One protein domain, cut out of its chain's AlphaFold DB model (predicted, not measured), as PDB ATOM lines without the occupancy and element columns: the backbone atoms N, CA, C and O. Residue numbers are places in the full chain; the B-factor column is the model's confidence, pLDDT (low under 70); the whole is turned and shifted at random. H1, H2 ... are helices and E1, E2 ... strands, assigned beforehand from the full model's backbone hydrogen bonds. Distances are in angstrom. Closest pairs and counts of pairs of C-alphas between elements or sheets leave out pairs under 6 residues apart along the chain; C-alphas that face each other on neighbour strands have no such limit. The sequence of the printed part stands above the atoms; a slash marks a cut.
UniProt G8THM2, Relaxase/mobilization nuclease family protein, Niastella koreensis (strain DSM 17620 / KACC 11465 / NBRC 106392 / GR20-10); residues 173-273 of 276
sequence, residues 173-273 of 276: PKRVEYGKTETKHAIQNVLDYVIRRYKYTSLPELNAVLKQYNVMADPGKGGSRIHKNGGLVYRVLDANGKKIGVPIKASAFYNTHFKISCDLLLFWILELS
ATOM      1  N   PRO A 173      32.488  35.750  48.686       60.12
ATOM      2  CA  PRO A 173      32.100  37.136  48.449       60.12
ATOM      3  C   PRO A 173      30.999  37.226  47.385       60.12
ATOM      4  O   PRO A 173      31.007  36.494  46.395       60.12
ATOM      5  N   LYS A 174      30.044  38.145  47.572       67.88
ATOM      6  CA  LYS A 174      29.042  38.477  46.546       67.88
ATOM      7  C   LYS A 174      29.696  39.275  45.409       67.88
ATOM      8  O   LYS A 174      30.734  39.907  45.604       67.88
ATOM      9  N   ARG A 175      29.093  39.242  44.214       71.12
ATOM     10  CA  ARG A 175      29.539  40.040  43.056       71.12
ATOM     11  C   ARG A 175      29.507  41.534  43.392       71.12
ATOM     12  O   ARG A 175      28.587  41.986  44.065       71.12
ATOM     13  N   VAL A 176      30.511  42.280  42.931       63.50
ATOM     14  CA  VAL A 176      30.623  43.718  43.216       63.50
ATOM     15  C   VAL A 176      29.645  44.517  42.347       63.50
ATOM     16  O   VAL A 176      29.676  44.403  41.121       63.50
ATOM     17  N   GLU A 177      28.826  45.356  42.987       63.16
ATOM     18  CA  GLU A 177      28.006  46.401  42.361       63.16
ATOM     19  C   GLU A 177      28.644  47.785  42.596       63.16
ATOM     20  O   GLU A 177      29.401  47.989  43.548       63.16
ATOM     21  N   TYR A 178      28.425  48.736  41.685       47.16
ATOM     22  CA  TYR A 178      29.216  49.970  41.624       47.16
ATOM     23  C   TYR A 178      28.636  51.135  42.459       47.16
ATOM     24  O   TYR A 178      27.569  51.652  42.142       47.16
ATOM     25  N   GLY A 179      29.410  51.618  43.451       53.56
ATOM     26  CA  GLY A 179      29.145  52.798  44.306       53.56
ATOM     27  C   GLY A 179      30.420  53.326  45.008       53.56
ATOM     28  O   GLY A 179      31.273  52.541  45.417       53.56
ATOM     29  N   LYS A 180      30.632  54.655  45.108       46.47
ATOM     30  CA  LYS A 180      31.971  55.287  45.308       46.47
ATOM     31  C   LYS A 180      32.756  54.865  46.567       46.47
ATOM     32  O   LYS A 180      33.970  54.695  46.463       46.47
ATOM     33  N   THR A 181      32.108  54.692  47.718       48.41
ATOM     34  CA  THR A 181      32.793  54.356  48.988       48.41
ATOM     35  C   THR A 181      32.807  52.843  49.244       48.41
ATOM     36  O   THR A 181      33.784  52.302  49.760       48.41
ATOM     37  N   GLU A 182      31.790  52.130  48.759       61.97
ATOM     38  CA  GLU A 182      31.657  50.673  48.874       61.97
ATOM     39  C   GLU A 182      32.569  49.914  47.896       61.97
ATOM     40  O   GLU A 182      33.074  48.846  48.233       61.97
ATOM     41  N   THR A 183      32.882  50.486  46.724       73.56
ATOM     42  CA  THR A 183      33.671  49.808  45.673       73.56
ATOM     43  C   THR A 183      35.056  49.372  46.157       73.56
ATOM     44  O   THR A 183      35.504  48.269  45.843       73.56
ATOM     45  N   LYS A 184      35.760  50.205  46.941       79.19
ATOM     46  CA  LYS A 184      37.089  49.838  47.460       79.19
ATOM     47  C   LYS A 184      36.993  48.673  48.448       79.19
ATOM     48  O   LYS A 184      37.783  47.738  48.357       79.19
ATOM     49  N   HIS A 185      36.041  48.722  49.374       75.94
ATOM     50  CA  HIS A 185      35.841  47.652  50.352       75.94
ATOM     51  C   HIS A 185      35.383  46.350  49.684       75.94
ATOM     52  O   HIS A 185      35.917  45.287  49.985       75.94
ATOM     53  N   ALA A 186      34.481  46.437  48.707       80.25
ATOM     54  CA  ALA A 186      34.010  45.290  47.943       80.25
ATOM     55  C   ALA A 186      35.150  44.610  47.164       80.25
ATOM     56  O   ALA A 186      35.311  43.392  47.236       80.25
ATOM     57  N   ILE A 187      36.007  45.393  46.493       84.38
ATOM     58  CA  ILE A 187      37.201  44.859  45.822       84.38
ATOM     59  C   ILE A 187      38.163  44.237  46.845       84.38
ATOM     60  O   ILE A 187      38.655  43.139  46.608       84.38
ATOM     61  N   GLN A 188      38.412  44.886  47.989       83.12
ATOM     62  CA  GLN A 188      39.290  44.352  49.038       83.12
ATOM     63  C   GLN A 188      38.824  42.964  49.514       83.12
ATOM     64  O   GLN A 188      39.640  42.047  49.556       83.12
ATOM     65  N   ASN A 189      37.524  42.779  49.760       79.62
ATOM     66  CA  ASN A 189      36.957  41.492  50.182       79.62
ATOM     67  C   ASN A 189      37.157  40.389  49.130       79.62
ATOM     68  O   ASN A 189      37.537  39.265  49.465       79.62
ATOM     69  N   VAL A 190      36.948  40.708  47.848       84.56
ATOM     70  CA  VAL A 190      37.209  39.770  46.743       84.56
ATOM     71  C   VAL A 190      38.692  39.402  46.685       84.56
ATOM     72  O   VAL A 190      39.026  38.226  46.558       84.56
ATOM     73  N   LEU A 191      39.593  40.380  46.813       85.06
ATOM     74  CA  LEU A 191      41.036  40.131  46.795       85.06
ATOM     75  C   LEU A 191      41.484  39.274  47.981       85.06
ATOM     76  O   LEU A 191      42.267  38.349  47.788       85.06
ATOM     77  N   ASP A 192      40.973  39.532  49.185       78.62
ATOM     78  CA  ASP A 192      41.252  38.718  50.372       78.62
ATOM     79  C   ASP A 192      40.779  37.270  50.219       78.62
ATOM     80  O   ASP A 192      41.451  36.345  50.685       78.62
ATOM     81  N   TYR A 193      39.657  37.055  49.531       79.06
ATOM     82  CA  TYR A 193      39.158  35.718  49.241       79.06
ATOM     83  C   TYR A 193      39.987  35.003  48.168       79.06
ATOM     84  O   TYR A 193      40.407  33.864  48.385       79.06
ATOM     85  N   VAL A 194      40.232  35.664  47.031       82.75
ATOM     86  CA  VAL A 194      40.842  35.062  45.836       82.75
ATOM     87  C   VAL A 194      42.346  34.858  46.007       82.75
ATOM     88  O   VAL A 194      42.831  33.745  45.808       82.75
ATOM     89  N   ILE A 195      43.081  35.890  46.437       79.62
ATOM     90  CA  ILE A 195      44.552  35.844  46.530       79.62
ATOM     91  C   ILE A 195      45.018  34.790  47.542       79.62
ATOM     92  O   ILE A 195      46.074  34.190  47.375       79.62
ATOM     93  N   ARG A 196      44.232  34.538  48.595       69.19
ATOM     94  CA  ARG A 196      44.599  33.584  49.652       69.19
ATOM     95  C   ARG A 196      44.231  32.132  49.339       69.19
ATOM     96  O   ARG A 196      44.798  31.240  49.961       69.19
ATOM     97  N   ARG A 197      43.271  31.885  48.439       72.06
ATOM     98  CA  ARG A 197      42.717  30.538  48.167       72.06
ATOM     99  C   ARG A 197      43.173  29.932  46.856       72.06
ATOM    100  O   ARG A 197      43.258  28.712  46.758       72.06
ATOM    101  N   TYR A 198      43.442  30.764  45.860       73.00
ATOM    102  CA  TYR A 198      43.784  30.303  44.525       73.00
ATOM    103  C   TYR A 198      45.266  30.534  44.275       73.00
ATOM    104  O   TYR A 198      45.793  31.613  44.541       73.00
ATOM    105  N   LYS A 199      45.937  29.514  43.743       77.62
ATOM    106  CA  LYS A 199      47.275  29.663  43.178       77.62
ATOM    107  C   LYS A 199      47.123  30.027  41.707       77.62
ATOM    108  O   LYS A 199      46.352  29.390  40.999       77.62
ATOM    109  N   TYR A 200      47.836  31.055  41.284       81.81
ATOM    110  CA  TYR A 200      47.874  31.546  39.913       81.81
ATOM    111  C   TYR A 200      49.328  31.860  39.574       81.81
ATOM    112  O   TYR A 200      50.074  32.337  40.432       81.81
ATOM    113  N   THR A 201      49.734  31.594  38.342       81.56
ATOM    114  CA  THR A 201      51.085  31.887  37.841       81.56
ATOM    115  C   THR A 201      51.070  33.000  36.797       81.56
ATOM    116  O   THR A 201      52.123  33.515  36.429       81.56
ATOM    117  N   SER A 202      49.881  33.439  36.368       84.94
ATOM    118  CA  SER A 202      49.717  34.477  35.355       84.94
ATOM    119  C   SER A 202      48.567  35.452  35.663       84.94
ATOM    120  O   SER A 202      47.609  35.150  36.380       84.94
ATOM    121  N   LEU A 203      48.648  36.671  35.114       85.69
ATOM    122  CA  LEU A 203      47.582  37.676  35.237       85.69
ATOM    123  C   LEU A 203      46.253  37.232  34.581       85.69
ATOM    124  O   LEU A 203      45.196  37.529  35.148       85.69
ATOM    125  N   PRO A 204      46.249  36.534  33.425       91.00
ATOM    126  CA  PRO A 204      45.038  35.930  32.875       91.00
ATOM    127  C   PRO A 204      44.373  34.927  33.822       91.00
ATOM    128  O   PRO A 204      43.159  35.005  33.996       91.00
ATOM    129  N   GLU A 205      45.140  34.054  34.483       87.19
ATOM    130  CA  GLU A 205      44.609  33.101  35.469       87.19
ATOM    131  C   GLU A 205      43.989  33.805  36.674       87.19
ATOM    132  O   GLU A 205      42.854  33.511  37.051       87.19
ATOM    133  N   LEU A 206      44.687  34.797  37.235       87.19
ATOM    134  CA  LEU A 206      44.136  35.620  38.311       87.19
ATOM    135  C   LEU A 206      42.812  36.271  37.875       87.19
ATOM    136  O   LEU A 206      41.820  36.251  38.605       87.19
ATOM    137  N   ASN A 207      42.766  36.814  36.657       92.56
ATOM    138  CA  ASN A 207      41.562  37.433  36.111       92.56
ATOM    139  C   ASN A 207      40.442  36.434  35.792       92.56
ATOM    140  O   ASN A 207      39.280  36.831  35.835       92.56
ATOM    141  N   ALA A 208      40.741  35.166  35.503       90.12
ATOM    142  CA  ALA A 208      39.719  34.135  35.313       90.12
ATOM    143  C   ALA A 208      38.895  33.924  36.592       90.12
ATOM    144  O   ALA A 208      37.680  33.735  36.521       90.12
ATOM    145  N   VAL A 209      39.536  34.039  37.760       89.06
ATOM    146  CA  VAL A 209      38.859  33.961  39.061       89.06
ATOM    147  C   VAL A 209      38.207  35.293  39.434       89.06
ATOM    148  O   VAL A 209      37.029  35.320  39.783       89.06
ATOM    149  N   LEU A 210      38.923  36.419  39.320       90.75
ATOM    150  CA  LEU A 210      38.387  37.733  39.715       90.75
ATOM    151  C   LEU A 210      37.125  38.127  38.930       90.75
ATOM    152  O   LEU A 210      36.200  38.708  39.506       90.75
ATOM    153  N   LYS A 211      37.045  37.765  37.642       92.12
ATOM    154  CA  LYS A 211      35.881  38.059  36.792       92.12
ATOM    155  C   LYS A 211      34.590  37.412  37.295       92.12
ATOM    156  O   LYS A 211      33.527  37.978  37.071       92.12
ATOM    157  N   GLN A 212      34.664  36.295  38.022       88.06
ATOM    158  CA  GLN A 212      33.484  35.649  38.620       88.06
ATOM    159  C   GLN A 212      32.794  36.545  39.664       88.06
ATOM    160  O   GLN A 212      31.593  36.409  39.910       88.06
ATOM    161  N   TYR A 213      33.554  37.493  40.220       88.50
ATOM    162  CA  TYR A 213      33.125  38.479  41.210       88.50
ATOM    163  C   TYR A 213      32.954  39.888  40.623       88.50
ATOM    164  O   TYR A 213      32.833  40.849  41.381       88.50
ATOM    165  N   ASN A 214      32.938  40.028  39.291       90.50
ATOM    166  CA  ASN A 214      32.893  41.309  38.577       90.50
ATOM    167  C   ASN A 214      34.097  42.228  38.866       90.50
ATOM    168  O   ASN A 214      33.977  43.450  38.825       90.50
ATOM    169  N   VAL A 215      35.272  41.659  39.145       91.56
ATOM    170  CA  VAL A 215      36.513  42.414  39.373       91.56
ATOM    171  C   VAL A 215      37.561  42.021  38.333       91.56
ATOM    172  O   VAL A 215      37.618  40.881  37.881       91.56
ATOM    173  N   MET A 216      38.416  42.961  37.937       93.00
ATOM    174  CA  MET A 216      39.550  42.702  37.049       93.00
ATOM    175  C   MET A 216      40.799  43.446  37.519       93.00
ATOM    176  O   MET A 216      40.727  44.628  37.854       93.00
ATOM    177  N   ALA A 217      41.945  42.769  37.476       92.94
ATOM    178  CA  ALA A 217      43.269  43.375  37.522       92.94
ATOM    179  C   ALA A 217      43.688  43.802  36.103       92.94
ATOM    180  O   ALA A 217      43.802  42.977  35.194       92.94
ATOM    181  N   ASP A 218      43.890  45.101  35.905       91.75
ATOM    182  CA  ASP A 218      44.159  45.730  34.612       91.75
ATOM    183  C   ASP A 218      45.556  46.384  34.621       91.75
ATOM    184  O   ASP A 218      45.787  47.297  35.422       91.75
ATOM    185  N   PRO A 219      46.484  45.969  33.736       87.62
ATOM    186  CA  PRO A 219      47.804  46.592  33.599       87.62
ATOM    187  C   PRO A 219      47.751  47.929  32.840       87.62
ATOM    188  O   PRO A 219      48.756  48.622  32.692       87.62
ATOM    189  N   GLY A 220      46.567  48.332  32.371       85.88
ATOM    190  CA  GLY A 220      46.395  49.489  31.510       85.88
ATOM    191  C   GLY A 220      46.706  49.165  30.050       85.88
ATOM    192  O   GLY A 220      47.212  48.101  29.704       85.88
ATOM    193  N   LYS A 221      46.372  50.101  29.156       85.94
ATOM    194  CA  LYS A 221      46.679  49.964  27.724       85.94
ATOM    195  C   LYS A 221      48.192  50.039  27.488       85.94
ATOM    196  O   LYS A 221      48.891  50.743  28.230       85.94
ATOM    197  N   GLY A 222      48.668  49.387  26.427       81.19
ATOM    198  CA  GLY A 222      50.041  49.534  25.935       81.19
ATOM    199  C   GLY A 222      50.413  51.013  25.784       81.19
ATOM    200  O   GLY A 222      49.612  51.816  25.308       81.19
ATOM    201  N   GLY A 223      51.584  51.396  26.297       78.81
ATOM    202  CA  GLY A 223      52.061  52.785  26.305       78.81
ATOM    203  C   GLY A 223      51.528  53.674  27.442       78.81
ATOM    204  O   GLY A 223      52.043  54.777  27.634       78.81
ATOM    205  N   SER A 224      50.560  53.212  28.242       82.56
ATOM    206  CA  SER A 224      50.098  53.958  29.420       82.56
ATOM    207  C   SER A 224      51.159  54.005  30.526       82.56
ATOM    208  O   SER A 224      51.990  53.109  30.654       82.56
ATOM    209  N   ARG A 225      51.110  55.033  31.385       79.38
ATOM    210  CA  ARG A 225      52.025  55.169  32.537       79.38
ATOM    211  C   ARG A 225      51.963  53.973  33.496       79.38
ATOM    212  O   ARG A 225      52.962  53.648  34.120       79.38
ATOM    213  N   ILE A 226      50.796  53.339  33.616       80.38
ATOM    214  CA  ILE A 226      50.606  52.142  34.447       80.38
ATOM    215  C   ILE A 226      51.373  50.973  33.825       80.38
ATOM    216  O   ILE A 226      52.231  50.405  34.488       80.38
ATOM    217  N   HIS A 227      51.160  50.711  32.532       81.62
ATOM    218  CA  HIS A 227      51.834  49.635  31.807       81.62
ATOM    219  C   HIS A 227      53.357  49.825  31.749       81.62
ATOM    220  O   HIS A 227      54.104  48.874  31.949       81.62
ATOM    221  N   LYS A 228      53.838  51.052  31.499       80.94
ATOM    222  CA  LYS A 228      55.281  51.360  31.453       80.94
ATOM    223  C   LYS A 228      55.990  51.087  32.780       80.94
ATOM    224  O   LYS A 228      57.159  50.734  32.784       80.94
ATOM    225  N   ASN A 229      55.273  51.238  33.891       80.12
ATOM    226  CA  ASN A 229      55.818  51.053  35.230       80.12
ATOM    227  C   ASN A 229      55.508  49.660  35.806       80.12
ATOM    228  O   ASN A 229      55.639  49.479  37.015       80.12
ATOM    229  N   GLY A 230      55.014  48.716  34.992       80.94
ATOM    230  CA  GLY A 230      54.583  47.393  35.466       80.94
ATOM    231  C   GLY A 230      53.485  47.453  36.539       80.94
ATOM    232  O   GLY A 230      53.379  46.570  37.384       80.94
ATOM    233  N   GLY A 231      52.706  48.536  36.570       81.81
ATOM    234  CA  GLY A 231      51.681  48.771  37.577       81.81
ATOM    235  C   GLY A 231      50.380  48.028  37.281       81.81
ATOM    236  O   GLY A 231      50.082  47.680  36.142       81.81
ATOM    237  N   LEU A 232      49.554  47.860  38.315       89.44
ATOM    238  CA  LEU A 232      48.211  47.291  38.206       89.44
ATOM    239  C   LEU A 232      47.172  48.215  38.845       89.44
ATOM    240  O   LEU A 232      47.416  48.873  39.865       89.44
ATOM    241  N   VAL A 233      45.981  48.235  38.254       90.94
ATOM    242  CA  VAL A 233      44.776  48.812  38.856       90.94
ATOM    243  C   VAL A 233      43.668  47.768  38.893       90.94
ATOM    244  O   VAL A 233      43.573  46.930  38.002       90.94
ATOM    245  N   TYR A 234      42.805  47.841  39.898       91.56
ATOM    246  CA  TYR A 234      41.590  47.041  39.971       91.56
ATOM    247  C   TYR A 234      40.395  47.832  39.448       91.56
ATOM    248  O   TYR A 234      40.273  49.039  39.688       91.56
ATOM    249  N   ARG A 235      39.521  47.145  38.711       90.19
ATOM    250  CA  ARG A 235      38.301  47.700  38.117       90.19
ATOM    251  C   ARG A 235      37.107  46.799  38.392       90.19
ATOM    252  O   ARG A 235      37.266  45.582  38.439       90.19
ATOM    253  N   VAL A 236      35.934  47.415  38.497       89.62
ATOM    254  CA  VAL A 236      34.647  46.714  38.509       89.62
ATOM    255  C   VAL A 236      34.190  46.488  37.068       89.62
ATOM    256  O   VAL A 236      34.466  47.305  36.181       89.62
ATOM    257  N   LEU A 237      33.524  45.365  36.835       88.00
ATOM    258  CA  LEU A 237      32.905  44.996  35.570       88.00
ATOM    259  C   LEU A 237      31.379  45.076  35.694       88.00
ATOM    260  O   LEU A 237      30.827  44.765  36.746       88.00
ATOM    261  N   ASP A 238      30.699  45.484  34.627       82.38
ATOM    262  CA  ASP A 238      29.246  45.336  34.527       82.38
ATOM    263  C   ASP A 238      28.841  43.889  34.176       82.38
ATOM    264  O   ASP A 238      29.688  43.013  33.982       82.38
ATOM    265  N   ALA A 239      27.532  43.636  34.068       77.00
ATOM    266  CA  ALA A 239      26.983  42.321  33.720       77.00
ATOM    267  C   ALA A 239      27.458  41.782  32.354       77.00
ATOM    268  O   ALA A 239      27.434  40.574  32.136       77.00
ATOM    269  N   ASN A 240      27.929  42.659  31.461       79.75
ATOM    270  CA  ASN A 240      28.454  42.312  30.140       79.75
ATOM    271  C   ASN A 240      29.990  42.187  30.136       79.75
ATOM    272  O   ASN A 240      30.603  42.037  29.079       79.75
ATOM    273  N   GLY A 241      30.639  42.284  31.301       80.38
ATOM    274  CA  GLY A 241      32.093  42.221  31.433       80.38
ATOM    275  C   GLY A 241      32.820  43.506  31.021       80.38
ATOM    276  O   GLY A 241      34.048  43.498  30.877       80.38
ATOM    277  N   LYS A 242      32.106  44.621  30.829       87.25
ATOM    278  CA  LYS A 242      32.701  45.909  30.466       87.25
ATOM    279  C   LYS A 242      33.179  46.645  31.715       87.25
ATOM    280  O   LYS A 242      32.516  46.679  32.744       87.25
ATOM    281  N   LYS A 243      34.352  47.272  31.609       89.75
ATOM    282  CA  LYS A 243      34.976  48.056  32.685       89.75
ATOM    283  C   LYS A 243      34.105  49.268  33.030       89.75
ATOM    284  O   LYS A 243      33.885  50.113  32.160       89.75
ATOM    285  N   ILE A 244      33.703  49.395  34.291       80.44
ATOM    286  CA  ILE A 244      32.937  50.536  34.800       80.44
ATOM    287  C   ILE A 244      33.668  51.227  35.953       80.44
ATOM    288  O   ILE A 244      34.449  50.620  36.688       80.44
ATOM    289  N   GLY A 245      33.418  52.528  36.090       76.88
ATOM    290  CA  GLY A 245      33.920  53.319  37.204       76.88
ATOM    291  C   GLY A 245      35.396  53.712  37.173       76.88
ATOM    292  O   GLY A 245      36.130  53.481  36.205       76.88
ATOM    293  N   VAL A 246      35.825  54.360  38.259       80.75
ATOM    294  CA  VAL A 246      37.204  54.841  38.423       80.75
ATOM    295  C   VAL A 246      38.114  53.677  38.840       80.75
ATOM    296  O   VAL A 246      37.819  53.004  39.826       80.75
ATOM    297  N   PRO A 247      39.236  53.430  38.136       87.00
ATOM    298  CA  PRO A 247      40.192  52.398  38.526       87.00
ATOM    299  C   PRO A 247      40.873  52.731  39.858       87.00
ATOM    300  O   PRO A 247      41.327  53.858  40.064       87.00
ATOM    301  N   ILE A 248      41.030  51.730  40.726       86.31
ATOM    302  CA  ILE A 248      41.725  51.872  42.010       86.31
ATOM    303  C   ILE A 248      43.111  51.236  41.900       86.31
ATOM    304  O   ILE A 248      43.244  50.083  41.497       86.31
ATOM    305  N   LYS A 249      44.168  51.974  42.252       87.31
ATOM    306  CA  LYS A 249      45.549  51.462  42.211       87.31
ATOM    307  C   LYS A 249      45.711  50.245  43.117       87.31
ATOM    308  O   LYS A 249      45.243  50.276  44.251       87.31
ATOM    309  N   ALA A 250      46.442  49.226  42.659       84.81
ATOM    310  CA  ALA A 250      46.745  48.048  43.473       84.81
ATOM    311  C   ALA A 250      47.419  48.424  44.808       84.81
ATOM    312  O   ALA A 250      47.096  47.861  45.848       84.81
ATOM    313  N   SER A 251      48.257  49.467  44.809       79.62
ATOM    314  CA  SER A 251      48.910  50.002  46.012       79.62
ATOM    315  C   SER A 251      47.971  50.660  47.033       79.62
ATOM    316  O   SER A 251      48.422  51.043  48.109       79.62
ATOM    317  N   ALA A 252      46.682  50.827  46.725       77.88
ATOM    318  CA  ALA A 252      45.697  51.379  47.653       77.88
ATOM    319  C   ALA A 252      45.057  50.323  48.577       77.88
ATOM    320  O   ALA A 252      44.289  50.703  49.469       77.88
ATOM    321  N   PHE A 253      45.330  49.034  48.352       79.81
ATOM    322  CA  PHE A 253      44.773  47.899  49.094       79.81
ATOM    323  C   PHE A 253      45.770  47.366  50.133       79.81
ATOM    324  O   PHE A 253      46.981  47.401  49.917       79.81
ATOM    325  N   TYR A 254      45.264  46.874  51.268       61.53
ATOM    326  CA  TYR A 254      46.082  46.488  52.430       61.53
ATOM    327  C   TYR A 254      46.710  45.092  52.314       61.53
ATOM    328  O   TYR A 254      47.538  44.725  53.146       61.53
ATOM    329  N   ASN A 255      46.364  44.317  51.279       55.03
ATOM    330  CA  ASN A 255      46.993  43.021  51.030       55.03
ATOM    331  C   ASN A 255      48.395  43.213  50.433       55.03
ATOM    332  O   ASN A 255      48.629  43.081  49.232       55.03
ATOM    333  N   THR A 256      49.366  43.477  51.300       39.38
ATOM    334  CA  THR A 256      50.797  43.355  51.007       39.38
ATOM    335  C   THR A 256      51.216  41.881  50.946       39.38
ATOM    336  O   THR A 256      52.119  41.457  51.661       39.38
ATOM    337  N   HIS A 257      50.568  41.096  50.084       42.91
ATOM    338  CA  HIS A 257      51.131  39.847  49.556       42.91
ATOM    339  C   HIS A 257      51.590  39.978  48.098       42.91
ATOM    340  O   HIS A 257      52.190  39.056  47.569       42.91
ATOM    341  N   PHE A 258      51.493  41.171  47.500       41.25
ATOM    342  CA  PHE A 258      52.370  41.561  46.389       41.25
ATOM    343  C   PHE A 258      53.755  42.019  46.898       41.25
ATOM    344  O   PHE A 258      54.385  42.901  46.325       41.25
ATOM    345  N   LYS A 259      54.282  41.402  47.967       29.80
ATOM    346  CA  LYS A 259      55.705  41.067  47.931       29.80
ATOM    347  C   LYS A 259      55.759  39.847  47.039       29.80
ATOM    348  O   LYS A 259      55.491  38.737  47.479       29.80
ATOM    349  N   ILE A 260      56.023  40.126  45.774       34.34
ATOM    350  CA  ILE A 260      56.652  39.217  44.835       34.34
ATOM    351  C   ILE A 260      57.626  38.380  45.675       34.34
ATOM    352  O   ILE A 260      58.649  38.890  46.131       34.34
ATOM    353  N   SER A 261      57.268  37.122  45.970       29.28
ATOM    354  CA  SER A 261      58.310  36.099  46.027       29.28
ATOM    355  C   SER A 261      59.085  36.346  44.738       29.28
ATOM    356  O   SER A 261      58.459  36.505  43.687       29.28
ATOM    357  N   CYS A 262      60.392  36.560  44.870       31.86
ATOM    358  CA  CYS A 262      61.307  37.059  43.846       31.86
ATOM    359  C   CYS A 262      61.206  36.378  42.463       31.86
ATOM    360  O   CYS A 262      61.855  36.833  41.531       31.86
ATOM    361  N   ASP A 263      60.367  35.367  42.285       33.75
ATOM    362  CA  ASP A 263      60.270  34.536  41.096       33.75
ATOM    363  C   ASP A 263      59.408  35.139  39.966       33.75
ATOM    364  O   ASP A 263      59.642  34.837  38.799       33.75
ATOM    365  N   LEU A 264      58.468  36.056  40.246       37.88
ATOM    366  CA  LEU A 264      57.620  36.652  39.187       37.88
ATOM    367  C   LEU A 264      58.249  37.861  38.469       37.88
ATOM    368  O   LEU A 264      57.871  38.163  37.339       37.88
ATOM    369  N   LEU A 265      59.223  38.543  39.084       36.12
ATOM    370  CA  LEU A 265      59.989  39.614  38.422       36.12
ATOM    371  C   LEU A 265      61.146  39.054  37.583       36.12
ATOM    372  O   LEU A 265      61.504  39.655  36.573       36.12
ATOM    373  N   LEU A 266      61.690  37.891  37.959       33.66
ATOM    374  CA  LEU A 266      62.734  37.220  37.184       33.66
ATOM    375  C   LEU A 266      62.201  36.632  35.870       33.66
ATOM    376  O   LEU A 266      62.885  36.731  34.855       33.66
ATOM    377  N   PHE A 267      60.966  36.120  35.835       35.09
ATOM    378  CA  PHE A 267      60.391  35.596  34.588       35.09
ATOM    379  C   PHE A 267      60.020  36.688  33.571       35.09
ATOM    380  O   PHE A 267      60.226  36.504  32.374       35.09
ATOM    381  N   TRP A 268      59.563  37.862  34.025       33.81
ATOM    382  CA  TRP A 268      59.206  38.968  33.121       33.81
ATOM    383  C   TRP A 268      60.420  39.691  32.519       33.81
ATOM    384  O   TRP A 268      60.314  40.279  31.444       33.81
ATOM    385  N   ILE A 269      61.578  39.643  33.187       38.84
ATOM    386  CA  ILE A 269      62.839  40.157  32.631       38.84
ATOM    387  C   ILE A 269      63.457  39.141  31.652       38.84
ATOM    388  O   ILE A 269      64.061  39.561  30.669       38.84
ATOM    389  N   LEU A 270      63.255  37.827  31.843       31.50
ATOM    390  CA  LEU A 270      63.773  36.809  30.916       31.50
ATOM    391  C   LEU A 270      62.993  36.709  29.590       31.50
ATOM    392  O   LEU A 270      63.617  36.502  28.552       31.50
ATOM    393  N   GLU A 271      61.669  36.896  29.572       34.91
ATOM    394  CA  GLU A 271      60.894  36.829  28.313       34.91
ATOM    395  C   GLU A 271      61.171  38.001  27.352       34.91
ATOM    396  O   GLU A 271      61.049  37.844  26.138       34.91
ATOM    397  N   LEU A 272      61.636  39.150  27.859       36.66
ATOM    398  CA  LEU A 272      62.073  40.286  27.032       36.66
ATOM    399  C   LEU A 272      63.491  40.119  26.449       36.66
ATOM    400  O   LEU A 272      63.902  40.943  25.636       36.66
ATOM    401  N   SER A 273      64.230  39.064  26.817       34.19
ATOM    402  CA  SER A 273      65.558  38.753  26.259       34.19
ATOM    403  C   SER A 273      65.577  37.573  25.280       34.19
ATOM    404  O   SER A 273      66.632  37.290  24.725       34.19
TER     405      SER A 273
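Overview. This is residues 173 to 273 of the 276 residues of the protein "Relaxase/mobilization nuclease family protein" of Niastella koreensis (strain DSM 17620 / KACC 11465 / NBRC 106392 / GR20-10) (UniProt G8THM2). A small twisted sheet of three strands has two helices packed on one face, H1 crossing the strands and H2 running along edge strand E1; H4 lies at the far end of a long link, away from this body. The printed part has 101 residues with four named helices and three named strands, in the order H1 H2 E1 H3 E2 E3 H4; the sheet, E1 E2 E3, is antiparallel and the class is mixed. With H1 on one face of the sheet it makes two layers, and it is compact, with a radius of gyration of the C-alphas of 13.8 A and spans of 42 by 31 by 24 A.

Along the chain. H1, residues 182 to 197, begins at C-alpha 182 (31.657, 50.673, 48.874) and is 23.0 A long. H2 is residues 203 to 213, 15.7 A. E1 is residues 215 to 218, H3 225 to 228, E2 233 to 237, and E3 243 to 249, 14.6 A. H4, residues 263 to 271, 13.0 A, ends at C-alpha 271 (60.894, 36.829, 28.313).

Arrangement. The sheet is only just strongly twisted, its C-alphas up to 4.2 A off the best plane. E1 and E2 are antiparallel, with N 216 and O 235 2.9 A apart, within hydrogen-bond range. E2 and E3 form a hairpin, with N 234 and O 248 2.8 A apart. H1 runs across the strands, at a height over the sheet of 8.8 A. H2, on the same face, runs along E1 at 9 degrees on the local plane; the closest C-alphas, of Asn 207 and Met 216, are 5.7 A apart. H1, with residues 190 to 194 alone, touches H2 at a steep tilt of 57 degrees, opposite ways; the closest C-alphas, of Val 190 and Tyr 213, are 7.0 A apart. H3 is only just not on the sheet, with 4 pairs of C-alphas within 10 A. H4 is not on the sheet and is apart from H1, H2 and H3. O i to N i+4 pairs within hydrogen-bond range number 11 of 12 in H1, 5 of 7 in H2 and 4 of 5 in H4; H3 is too short for such a pair.

Size, cuts and confidence. The two C-alphas farthest apart, of Gly 179 and Ser 273, are 43.0 A apart. The printed part has no cut; the link from E3 to H4, 13 residues, is long. Mean pLDDT of the printed part is 72.2, and residues 254 to 273 are among those under 70.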